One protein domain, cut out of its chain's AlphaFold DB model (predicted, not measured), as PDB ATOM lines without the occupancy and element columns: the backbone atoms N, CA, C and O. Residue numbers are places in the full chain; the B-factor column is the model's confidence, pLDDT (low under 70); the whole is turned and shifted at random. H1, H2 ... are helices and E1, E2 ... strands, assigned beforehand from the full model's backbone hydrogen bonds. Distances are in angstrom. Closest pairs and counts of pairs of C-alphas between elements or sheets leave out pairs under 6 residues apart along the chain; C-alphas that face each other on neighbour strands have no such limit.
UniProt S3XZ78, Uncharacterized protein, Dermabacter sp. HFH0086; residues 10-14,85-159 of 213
ATOM      1  N   LYS A  10      24.517  26.932 -29.287       90.94
ATOM      2  CA  LYS A  10      24.147  25.889 -30.255       90.94
ATOM      3  C   LYS A  10      23.465  24.731 -29.530       90.94
ATOM      4  O   LYS A  10      24.119  24.005 -28.788       90.94
ATOM      5  N   GLY A  11      22.162  24.549 -29.763       87.88
ATOM      6  CA  GLY A  11      21.378  23.467 -29.149       87.88
ATOM      7  C   GLY A  11      21.427  23.489 -27.618       87.88
ATOM      8  O   GLY A  11      21.706  22.465 -27.008       87.88
ATOM      9  N   GLY A  12      21.278  24.671 -27.010       89.50
ATOM     10  CA  GLY A  12      21.367  24.865 -25.554       89.50
ATOM     11  C   GLY A  12      22.789  24.930 -24.986       89.50
ATOM     12  O   GLY A  12      22.968  25.367 -23.854       89.50
ATOM     13  N   ARG A  13      23.815  24.571 -25.768       93.44
ATOM     14  CA  ARG A  13      25.220  24.645 -25.342       93.44
ATOM     15  C   ARG A  13      25.820  26.011 -25.616       93.44
ATOM     16  O   ARG A  13      25.635  26.553 -26.703       93.44
ATOM     17  N   ILE A  14      26.601  26.518 -24.674       94.12
ATOM     18  CA  ILE A  14      27.246  27.830 -24.725       94.12
ATOM     19  C   ILE A  14      28.718  27.653 -25.117       94.12
ATOM     20  O   ILE A  14      29.418  26.799 -24.574       94.12
ATOM     21  N   THR A  85      35.377  24.828 -27.619       93.38
ATOM     22  CA  THR A  85      34.969  24.453 -26.263       93.38
ATOM     23  C   THR A  85      33.501  24.807 -26.072       93.38
ATOM     24  O   THR A  85      33.122  25.968 -26.221       93.38
ATOM     25  N   TRP A  86      32.688  23.808 -25.751       94.62
ATOM     26  CA  TRP A  86      31.261  23.954 -25.490       94.62
ATOM     27  C   TRP A  86      30.965  23.579 -24.049       94.62
ATOM     28  O   TRP A  86      31.483  22.582 -23.558       94.62
ATOM     29  N   TRP A  87      30.101  24.345 -23.407       95.06
ATOM     30  CA  TRP A  87      29.533  24.031 -22.111       95.06
ATOM     31  C   TRP A  87      28.053  23.717 -22.264       95.06
ATOM     32  O   TRP A  87      27.334  24.423 -22.968       95.06
ATOM     33  N   ASP A  88      27.622  22.635 -21.634       94.94
ATOM     34  CA  ASP A  88      26.232  22.224 -21.542       94.94
ATOM     35  C   ASP A  88      25.696  22.588 -20.145       94.94
ATOM     36  O   ASP A  88      26.087  21.949 -19.163       94.94
ATOM     37  N   PRO A  89      24.839  23.621 -20.023       91.88
ATOM     38  CA  PRO A  89      24.312  24.049 -18.730       91.88
ATOM     39  C   PRO A  89      23.398  23.012 -18.075       91.88
ATOM     40  O   PRO A  89      23.257  23.031 -16.859       91.88
ATOM     41  N   VAL A  90      22.774  22.130 -18.866       91.12
ATOM     42  CA  VAL A  90      21.833  21.120 -18.364       91.12
ATOM     43  C   VAL A  90      22.591  19.899 -17.861       91.12
ATOM     44  O   VAL A  90      22.333  19.425 -16.761       91.12
ATOM     45  N   ALA A  91      23.555  19.409 -18.645       90.12
ATOM     46  CA  ALA A  91      24.365  18.257 -18.252       90.12
ATOM     47  C   ALA A  91      25.476  18.609 -17.244       90.12
ATOM     48  O   ALA A  91      26.039  17.715 -16.618       90.12
ATOM     49  N   GLY A  92      25.826  19.892 -17.096       90.94
ATOM     50  CA  GLY A  92      26.913  20.320 -16.214       90.94
ATOM     51  C   GLY A  92      28.288  19.878 -16.718       90.94
ATOM     52  O   GLY A  92      29.166  19.545 -15.923       90.94
ATOM     53  N   GLU A  93      28.503  19.876 -18.036       92.94
ATOM     54  CA  GLU A  93      29.750  19.407 -18.650       92.94
ATOM     55  C   GLU A  93      30.361  20.435 -19.600       92.94
ATOM     56  O   GLU A  93      29.674  21.064 -20.407       92.94
ATOM     57  N   VAL A  94      31.689  20.550 -19.567       92.94
ATOM     58  CA  VAL A  94      32.482  21.285 -20.552       92.94
ATOM     59  C   VAL A  94      33.217  20.299 -21.452       92.94
ATOM     60  O   VAL A  94      33.916  19.403 -20.982       92.94
ATOM     61  N   ARG A  95      33.095  20.468 -22.770       92.38
ATOM     62  CA  ARG A  95      33.658  19.571 -23.785       92.38
ATOM     63  C   ARG A  95      34.499  20.331 -24.801       92.38
ATOM     64  O   ARG A  95      34.051  21.317 -25.384       92.38
ATOM     65  N   ARG A  96      35.695  19.817 -25.091       90.94
ATOM     66  CA  ARG A  96      36.582  20.297 -26.162       90.94
ATOM     67  C   ARG A  96      37.182  19.110 -26.914       90.94
ATOM     68  O   ARG A  96      38.135  18.475 -26.467       90.94
ATOM     69  N   GLY A  97      36.640  18.800 -28.092       88.12
ATOM     70  CA  GLY A  97      37.046  17.601 -28.834       88.12
ATOM     71  C   GLY A  97      36.774  16.329 -28.021       88.12
ATOM     72  O   GLY A  97      35.626  16.064 -27.678       88.12
ATOM     73  N   ARG A  98      37.824  15.556 -27.710       88.00
ATOM     74  CA  ARG A  98      37.740  14.355 -26.852       88.00
ATOM     75  C   ARG A  98      37.866  14.658 -25.353       88.00
ATOM     76  O   ARG A  98      37.583  13.792 -24.534       88.00
ATOM     77  N   GLN A  99      38.304  15.864 -24.993       89.31
ATOM     78  CA  GLN A  99      38.451  16.270 -23.600       89.31
ATOM     79  C   GLN A  99      37.089  16.672 -23.034       89.31
ATOM     80  O   GLN A  99      36.330  17.392 -23.691       89.31
ATOM     81  N   HIS A 100      36.801  16.214 -21.822       90.00
ATOM     82  CA  HIS A 100      35.597  16.543 -21.070       90.00
ATOM     83  C   HIS A 100      35.976  16.897 -19.631       90.00
ATOM     84  O   HIS A 100      36.950  16.371 -19.088       90.00
ATOM     85  N   LEU A 101      35.221  17.816 -19.041       90.44
ATOM     86  CA  LEU A 101      35.398  18.286 -17.677       90.44
ATOM     87  C   LEU A 101      34.020  18.512 -17.060       90.44
ATOM     88  O   LEU A 101      33.251  19.333 -17.559       90.44
ATOM     89  N   ALA A 102      33.705  17.776 -15.998       91.06
ATOM     90  CA  ALA A 102      32.485  18.010 -15.236       91.06
ATOM     91  C   ALA A 102      32.605  19.347 -14.496       91.06
ATOM     92  O   ALA A 102      33.607  19.597 -13.825       91.06
ATOM     93  N   VAL A 103      31.581  20.190 -14.617       89.94
ATOM     94  CA  VAL A 103      31.531  21.532 -14.019       89.94
ATOM     95  C   VAL A 103      31.652  21.468 -12.500       89.94
ATOM     96  O   VAL A 103      32.336  22.301 -11.922       89.94
ATOM     97  N   ALA A 104      31.089  20.431 -11.872       87.44
ATOM     98  CA  ALA A 104      31.199  20.187 -10.433       87.44
ATOM     99  C   ALA A 104      32.650  20.072  -9.931       87.44
ATOM    100  O   ALA A 104      32.916  20.294  -8.756       87.44
ATOM    101  N   HIS A 105      33.595  19.726 -10.811       88.00
ATOM    102  CA  HIS A 105      35.008  19.651 -10.455       88.00
ATOM    103  C   HIS A 105      35.773  20.936 -10.758       88.00
ATOM    104  O   HIS A 105      36.924  21.030 -10.345       88.00
ATOM    105  N   VAL A 106      35.183  21.895 -11.478       88.81
ATOM    106  CA  VAL A 106      35.850  23.144 -11.857       88.81
ATOM    107  C   VAL A 106      35.948  24.046 -10.632       88.81
ATOM    108  O   VAL A 106      34.943  24.492 -10.095       88.81
ATOM    109  N   GLN A 107      37.175  24.335 -10.214       88.19
ATOM    110  CA  GLN A 107      37.470  25.203  -9.076       88.19
ATOM    111  C   GLN A 107      37.693  26.652  -9.500       88.19
ATOM    112  O   GLN A 107      37.322  27.567  -8.772       88.19
ATOM    113  N   ALA A 108      38.310  26.865 -10.665       86.31
ATOM    114  CA  ALA A 108      38.663  28.201 -11.122       86.31
ATOM    115  C   ALA A 108      38.752  28.303 -12.649       86.31
ATOM    116  O   ALA A 108      39.069  27.339 -13.354       86.31
ATOM    117  N   VAL A 109      38.522  29.521 -13.142       88.06
ATOM    118  CA  VAL A 109      38.827  29.954 -14.508       88.06
ATOM    119  C   VAL A 109      40.003  30.916 -14.418       88.06
ATOM    120  O   VAL A 109      39.884  32.009 -13.868       88.06
ATOM    121  N   VAL A 110      41.157  30.504 -14.938       87.06
ATOM    122  CA  VAL A 110      42.411  31.244 -14.768       87.06
ATOM    123  C   VAL A 110      42.996  31.607 -16.131       87.06
ATOM    124  O   VAL A 110      43.099  30.742 -17.006       87.06
ATOM    125  N   PRO A 111      43.426  32.861 -16.347       86.06
ATOM    126  CA  PRO A 111      44.219  33.206 -17.518       86.06
ATOM    127  C   PRO A 111      45.608  32.544 -17.435       86.06
ATOM    128  O   PRO A 111      46.396  32.830 -16.538       86.06
ATOM    129  N   ASP A 112      45.929  31.663 -18.380       84.31
ATOM    130  CA  ASP A 112      47.212  30.964 -18.519       84.31
ATOM    131  C   ASP A 112      47.938  31.411 -19.805       84.31
ATOM    132  O   ASP A 112      47.775  30.865 -20.900       84.31
ATOM    133  N   PHE A 113      48.793  32.425 -19.672       76.62
ATOM    134  CA  PHE A 113      49.542  33.013 -20.789       76.62
ATOM    135  C   PHE A 113      50.842  32.278 -21.155       76.62
ATOM    136  O   PHE A 113      51.723  32.858 -21.790       76.62
ATOM    137  N   ARG A 114      50.953  30.971 -20.866       69.69
ATOM    138  CA  ARG A 114      51.875  30.063 -21.594       69.69
ATOM    139  C   ARG A 114      51.819  30.353 -23.100       69.69
ATOM    140  O   ARG A 114      50.768  30.798 -23.549       69.69
ATOM    141  N   PRO A 115      52.881  30.087 -23.894       59.28
ATOM    142  CA  PRO A 115      53.245  30.822 -25.125       59.28
ATOM    143  C   PRO A 115      52.173  31.036 -26.217       59.28
ATOM    144  O   PRO A 115      52.434  31.722 -27.196       59.28
ATOM    145  N   GLN A 116      50.976  30.472 -26.080       62.16
ATOM    146  CA  GLN A 116      49.843  30.598 -26.985       62.16
ATOM    147  C   GLN A 116      48.687  31.477 -26.462       62.16
ATOM    148  O   GLN A 116      47.725  31.641 -27.207       62.16
ATOM    149  N   GLY A 117      48.759  32.033 -25.239       67.44
ATOM    150  CA  GLY A 117      47.683  32.812 -24.606       67.44
ATOM    151  C   GLY A 117      46.416  31.973 -24.444       67.44
ATOM    152  O   GLY A 117      45.674  31.771 -25.403       67.44
ATOM    153  N   VAL A 118      46.177  31.405 -23.265       80.25
ATOM    154  CA  VAL A 118      45.174  30.348 -23.070       80.25
ATOM    155  C   VAL A 118      44.389  30.610 -21.785       80.25
ATOM    156  O   VAL A 118      44.966  31.044 -20.808       80.25
ATOM    157  N   THR A 119      43.080  30.376 -21.741       85.25
ATOM    158  CA  THR A 119      42.320  30.344 -20.477       85.25
ATOM    159  C   THR A 119      42.252  28.899 -20.015       85.25
ATOM    160  O   THR A 119      41.926  28.017 -20.809       85.25
ATOM    161  N   ALA A 120      42.579  28.628 -18.759       85.44
ATOM    162  CA  ALA A 120      42.501  27.303 -18.169       85.44
ATOM    163  C   ALA A 120      41.265  27.194 -17.270       85.44
ATOM    164  O   ALA A 120      41.028  28.055 -16.427       85.44
ATOM    165  N   LEU A 121      40.504  26.114 -17.436       86.12
ATOM    166  CA  LEU A 121      39.567  25.634 -16.425       86.12
ATOM    167  C   LEU A 121      40.320  24.633 -15.555       86.12
ATOM    168  O   LEU A 121      40.778  23.605 -16.067       86.12
ATOM    169  N   GLU A 122      40.488  24.943 -14.276       84.31
ATOM    170  CA  GLU A 122      41.205  24.088 -13.332       84.31
ATOM    171  C   GLU A 122      40.216  23.225 -12.557       84.31
ATOM    172  O   GLU A 122      39.292  23.757 -11.943       84.31
ATOM    173  N   ALA A 123      40.401  21.902 -12.597       81.38
ATOM    174  CA  ALA A 123      39.645  20.977 -11.767       81.38
ATOM    175  C   ALA A 123      40.423  20.503 -10.532       81.38
ATOM    176  O   ALA A 123      41.651  20.402 -10.586       81.38
ATOM    177  N   GLY A 124      39.680  20.205  -9.457       72.88
ATOM    178  CA  GLY A 124      40.190  19.751  -8.154       72.88
ATOM    179  C   GLY A 124      40.984  18.438  -8.159       72.88
ATOM    180  O   GLY A 124      41.329  17.932  -9.227       72.88
ATOM    181  N   GLU A 125      41.329  17.936  -6.959       55.25
ATOM    182  CA  GLU A 125      42.358  16.902  -6.706       55.25
ATOM    183  C   GLU A 125      42.474  15.854  -7.833       55.25
ATOM    184  O   GLU A 125      41.587  15.035  -8.063       55.25
ATOM    185  N   GLY A 126      43.576  15.958  -8.593       59.19
ATOM    186  CA  GLY A 126      43.788  15.282  -9.882       59.19
ATOM    187  C   GLY A 126      44.268  16.198 -11.024       59.19
ATOM    188  O   GLY A 126      44.625  15.696 -12.090       59.19
ATOM    189  N   ALA A 127      44.302  17.523 -10.813       64.62
ATOM    190  CA  ALA A 127      44.953  18.544 -11.656       64.62
ATOM    191  C   ALA A 127      44.602  18.495 -13.158       64.62
ATOM    192  O   ALA A 127      45.427  18.804 -14.028       64.62
ATOM    193  N   ARG A 128      43.366  18.122 -13.504       76.38
ATOM    194  CA  ARG A 128      42.918  18.174 -14.900       76.38
ATOM    195  C   ARG A 128      42.658  19.626 -15.289       76.38
ATOM    196  O   ARG A 128      41.756  20.268 -14.762       76.38
ATOM    197  N   ARG A 129      43.448  20.137 -16.236       86.12
ATOM    198  CA  ARG A 129      43.269  21.472 -16.824       86.12
ATOM    199  C   ARG A 129      42.664  21.360 -18.211       86.12
ATOM    200  O   ARG A 129      43.242  20.706 -19.082       86.12
ATOM    201  N   LEU A 130      41.542  22.035 -18.439       89.06
ATOM    202  CA  LEU A 130      41.010  22.217 -19.785       89.06
ATOM    203  C   LEU A 130      41.434  23.580 -20.320       89.06
ATOM    204  O   LEU A 130      41.041  24.620 -19.807       89.06
ATOM    205  N   LEU A 131      42.235  23.562 -21.375       89.38
ATOM    206  CA  LEU A 131      42.757  24.765 -22.005       89.38
ATOM    207  C   LEU A 131      41.770  25.316 -23.041       89.38
ATOM    208  O   LEU A 131      41.170  24.550 -23.797       89.38
ATOM    209  N   ILE A 132      41.656  26.636 -23.141       89.25
ATOM    210  CA  ILE A 132      40.832  27.365 -24.108       89.25
ATOM    211  C   ILE A 132      41.720  28.415 -24.794       89.25
ATOM    212  O   ILE A 132      42.183  29.348 -24.153       89.25
ATOM    213  N   PRO A 133      42.019  28.284 -26.092       85.44
ATOM    214  CA  PRO A 133      42.992  29.151 -26.759       85.44
ATOM    215  C   PRO A 133      42.434  30.560 -27.009       85.44
ATOM    216  O   PRO A 133      41.307  30.649 -27.486       85.44
ATOM    217  N   TYR A 134      43.225  31.628 -26.819       81.06
ATOM    218  CA  TYR A 134      42.814  33.026 -27.080       81.06
ATOM    219  C   TYR A 134      42.751  33.406 -28.562       81.06
ATOM    220  O   TYR A 134      42.076  34.361 -28.942       81.06
ATOM    221  N   SER A 135      43.448  32.673 -29.434       80.00
ATOM    222  CA  SER A 135      43.430  32.965 -30.872       80.00
ATOM    223  C   SER A 135      41.991  32.958 -31.414       80.00
ATOM    224  O   SER A 135      41.276  31.961 -31.273       80.00
ATOM    225  N   GLY A 136      41.571  34.068 -32.029       77.88
ATOM    226  CA  GLY A 136      40.221  34.266 -32.566       77.88
ATOM    227  C   GLY A 136      39.142  34.566 -31.527       77.88
ATOM    228  O   GLY A 136      37.966  34.384 -31.838       77.88
ATOM    229  N   TRP A 137      39.515  34.954 -30.301       85.50
ATOM    230  CA  TRP A 137      38.546  35.490 -29.346       85.50
ATOM    231  C   TRP A 137      37.955  36.792 -29.859       85.50
ATOM    232  O   TRP A 137      38.619  37.611 -30.489       85.50
ATOM    233  N   ASP A 138      36.694  36.968 -29.522       87.44
ATOM    234  CA  ASP A 138      35.905  38.148 -29.791       87.44
ATOM    235  C   ASP A 138      34.893  38.343 -28.664       87.44
ATOM    236  O   ASP A 138      34.849  37.556 -27.716       87.44
ATOM    237  N   ASP A 139      34.064  39.375 -28.769       88.69
ATOM    238  CA  ASP A 139      33.167  39.773 -27.684       88.69
ATOM    239  C   ASP A 139      32.250  38.634 -27.231       88.69
ATOM    240  O   ASP A 139      32.166  38.354 -26.041       88.69
ATOM    241  N   ARG A 140      31.676  37.873 -28.170       90.69
ATOM    242  CA  ARG A 140      30.816  36.727 -27.831       90.69
ATOM    243  C   ARG A 140      31.558  35.580 -27.138       90.69
ATOM    244  O   ARG A 140      30.923  34.762 -26.480       90.69
ATOM    245  N   SER A 141      32.877  35.476 -27.320       90.38
ATOM    246  CA  SER A 141      33.709  34.491 -26.616       90.38
ATOM    247  C   SER A 141      33.877  34.874 -25.142       90.38
ATOM    248  O   SER A 141      33.722  34.021 -24.272       90.38
ATOM    249  N   TYR A 142      34.119  36.162 -24.867       89.00
ATOM    250  CA  TYR A 142      34.191  36.689 -23.500       89.00
ATOM    251  C   TYR A 142      32.849  36.580 -22.776       89.00
ATOM    252  O   TYR A 142      32.824  36.182 -21.618       89.00
ATOM    253  N   GLU A 143      31.739  36.856 -23.462       90.31
ATOM    254  CA  GLU A 143      30.399  36.702 -22.878       90.31
ATOM    255  C   GLU A 143      30.088  35.242 -22.530       90.31
ATOM    256  O   GLU A 143      29.455  34.967 -21.517       90.31
ATOM    257  N   GLY A 144      30.593  34.283 -23.314       91.00
ATOM    258  CA  GLY A 144      30.474  32.860 -22.990       91.00
ATOM    259  C   GLY A 144      31.169  32.489 -21.679       91.00
ATOM    260  O   GLY A 144      30.598  31.765 -20.865       91.00
ATOM    261  N   ILE A 145      32.376  33.018 -21.452       90.94
ATOM    262  CA  ILE A 145      33.115  32.838 -20.193       90.94
ATOM    263  C   ILE A 145      32.439  33.578 -19.036       90.94
ATOM    264  O   ILE A 145      32.309  33.009 -17.958       90.94
ATOM    265  N   ALA A 146      31.974  34.810 -19.255       89.81
ATOM    266  CA  ALA A 146      31.260  35.589 -18.244       89.81
ATOM    267  C   ALA A 146      29.994  34.867 -17.769       89.81
ATOM    268  O   ALA A 146      29.739  34.764 -16.570       89.81
ATOM    269  N   GLU A 147      29.213  34.336 -18.711       90.06
ATOM    270  CA  GLU A 147      28.006  33.568 -18.421       90.06
ATOM    271  C   GLU A 147      28.335  32.267 -17.678       90.06
ATOM    272  O   GLU A 147      27.649  31.914 -16.720       90.06
ATOM    273  N   PHE A 148      29.408  31.577 -18.075       91.50
ATOM    274  CA  PHE A 148      29.895  30.392 -17.373       91.50
ATOM    275  C   PHE A 148      30.283  30.699 -15.927       91.50
ATOM    276  O   PHE A 148      29.753  30.074 -15.014       91.50
ATOM    277  N   GLU A 149      31.153  31.687 -15.701       89.62
ATOM    278  CA  GLU A 149      31.596  32.048 -14.350       89.62
ATOM    279  C   GLU A 149      30.416  32.466 -13.463       89.62
ATOM    280  O   GLU A 149      30.327  32.030 -12.315       89.62
ATOM    281  N   ARG A 150      29.462  33.230 -14.016       87.94
ATOM    282  CA  ARG A 150      28.256  33.670 -13.304       87.94
ATOM    283  C   ARG A 150      27.396  32.503 -12.825       87.94
ATOM    284  O   ARG A 150      26.907  32.535 -11.701       87.94
ATOM    285  N   ARG A 151      27.183  31.483 -13.666       89.25
ATOM    286  CA  ARG A 151      26.320  30.345 -13.302       89.25
ATOM    287  C   ARG A 151      27.032  29.291 -12.464       89.25
ATOM    288  O   ARG A 151      26.371  28.612 -11.690       89.25
ATOM    289  N   VAL A 152      28.342  29.128 -12.633       88.25
ATOM    290  CA  VAL A 152      29.105  28.055 -11.981       88.25
ATOM    291  C   VAL A 152      29.616  28.463 -10.602       88.25
ATOM    292  O   VAL A 152      29.557  27.654  -9.684       88.25
ATOM    293  N   PHE A 153      30.074  29.705 -10.427       85.75
ATOM    294  CA  PHE A 153      30.678  30.151  -9.162       85.75
ATOM    295  C   PHE A 153      29.738  30.967  -8.268       85.75
ATOM    296  O   PHE A 153      30.187  31.503  -7.261       85.75
ATOM    297  N   ALA A 154      28.448  31.062  -8.618       66.62
ATOM    298  CA  ALA A 154      27.389  31.694  -7.816       66.62
ATOM    299  C   ALA A 154      27.707  33.113  -7.276       66.62
ATOM    300  O   ALA A 154      27.133  33.539  -6.276       66.62
ATOM    301  N   GLY A 155      28.610  33.854  -7.930       65.62
ATOM    302  CA  GLY A 155      28.971  35.230  -7.577       65.62
ATOM    303  C   GLY A 155      28.273  36.271  -8.454       65.62
ATOM    304  O   GLY A 155      27.684  35.936  -9.487       65.62
ATOM    305  N   GLU A 156      28.381  37.554  -8.081       61.75
ATOM    306  CA  GLU A 156      28.100  38.659  -9.005       61.75
ATOM    307  C   GLU A 156      28.931  38.433 -10.272       61.75
ATOM    308  O   GLU A 156      30.162  38.457 -10.246       61.75
ATOM    309  N   GLY A 157      28.256  38.089 -11.371       62.22
ATOM    310  CA  GLY A 157      28.928  37.612 -12.572       62.22
ATOM    311  C   GLY A 157      29.965  38.611 -13.067       62.22
ATOM    312  O   GLY A 157      29.653  39.785 -13.259       62.22
ATOM    313  N   VAL A 158      31.181  38.129 -13.321       76.00
ATOM    314  CA  VAL A 158      32.264  38.965 -13.841       76.00
ATOM    315  C   VAL A 158      31.844  39.511 -15.203       76.00
ATOM    316  O   VAL A 158      31.559  38.764 -16.139       76.00
ATOM    317  N   SER A 159      31.768  40.832 -15.313       82.44
ATOM    318  CA  SER A 159      31.418  41.502 -16.563       82.44
ATOM    319  C   SER A 159      32.554  41.388 -17.587       82.44
ATOM    320  O   SER A 159      33.730  41.267 -17.230       82.44
TER     321      SER A 159
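AT A GLANCE: This is residues 10 to 14 and 85 to 159 of the 213 residues of an uncharacterized protein of Dermabacter sp. HFH0086 (UniProt S3XZ78). Two small antiparallel sheets lie partly face to face as a sandwich, their strands crossed at 41 degrees. One helix, H1, lies beside the pair near the edge strands E1 and E4 and only grazes both sheets. The printed part has 80 residues, with six named strands followed by one named helix, in the order E1 E2 E3 E4 E5 E6 H1. The sheets run E1 - E2 - E3 and E4 - E5 - E6, and the class is mixed, helices and strands. The whole is compact, with a radius of gyration of the C-alphas of 12.1 A, and rounded, spanning 33 by 32 by 27 A.

HOW THE PARTS SIT: Residues 10 to 14 come before the cut and hold no named element. E1, residues 85 to 88, and E2, residues 93 to 96, form a hairpin, with N 86 and O 95 within hydrogen-bond range at 2.9 A. E2 and E3, residues 99 to 102, form the next hairpin, with N 94 and O 101 at 2.8 A. These three strands are a meander, each the antiparallel neighbour of the one before. The chain then changes sheets to E4, residues 106 to 112, which meets E3 only through their link. E4 and E5, residues 118 to 123, form a hairpin, with N 112 and O 118 at 2.7 A. E5 and E6, residues 129 to 133, form another, with N 132 and O 119 at 2.7 A, and E4 E5 E6 are the second meander. The parts of the two sheets that face each other are 9.7 A centre to centre, and their best planes are 31 degrees apart. The closest C-alphas of E3 and E6 are those of Leu 101 and Leu 130, 7.2 A apart. E1 and E4 are apart. H1, residues 139 to 152, grazes the first sheet with its residues 144 to 148 and the second with its residues 145 to 152. Its closest C-alphas to E4 are those of Glu 149 and Val 109, 7.5 A apart. In H1 every O i to N i+4 pair is within hydrogen-bond range.

IN THESE COORDINATES: E1 begins at C-alpha 85, (34.969, 24.453, -26.263). E1 and E2 are each 10.2 A long from first to last C-alpha, and E3 is 10.4 A. E4 begins at C-alpha 106, (35.850, 23.144, -11.857), and is 15.3 A long; E5 is 15.7 A and E6 12.6 A. H1 is 20.0 A long and ends at C-alpha 152, (29.105, 28.055, -11.981).

THE WHOLE: The two C-alphas farthest apart are those of Val 90 and Pro 115, 33.6 A. Residues 15 to 84 are not printed, and C-alphas 14 and 85 are 8.6 A apart across the cut. The six links between named elements are tight. The mean pLDDT of the printed part is 84.4, and residues 114 to 117, 125 to 127 and 154 to 157 are under 70.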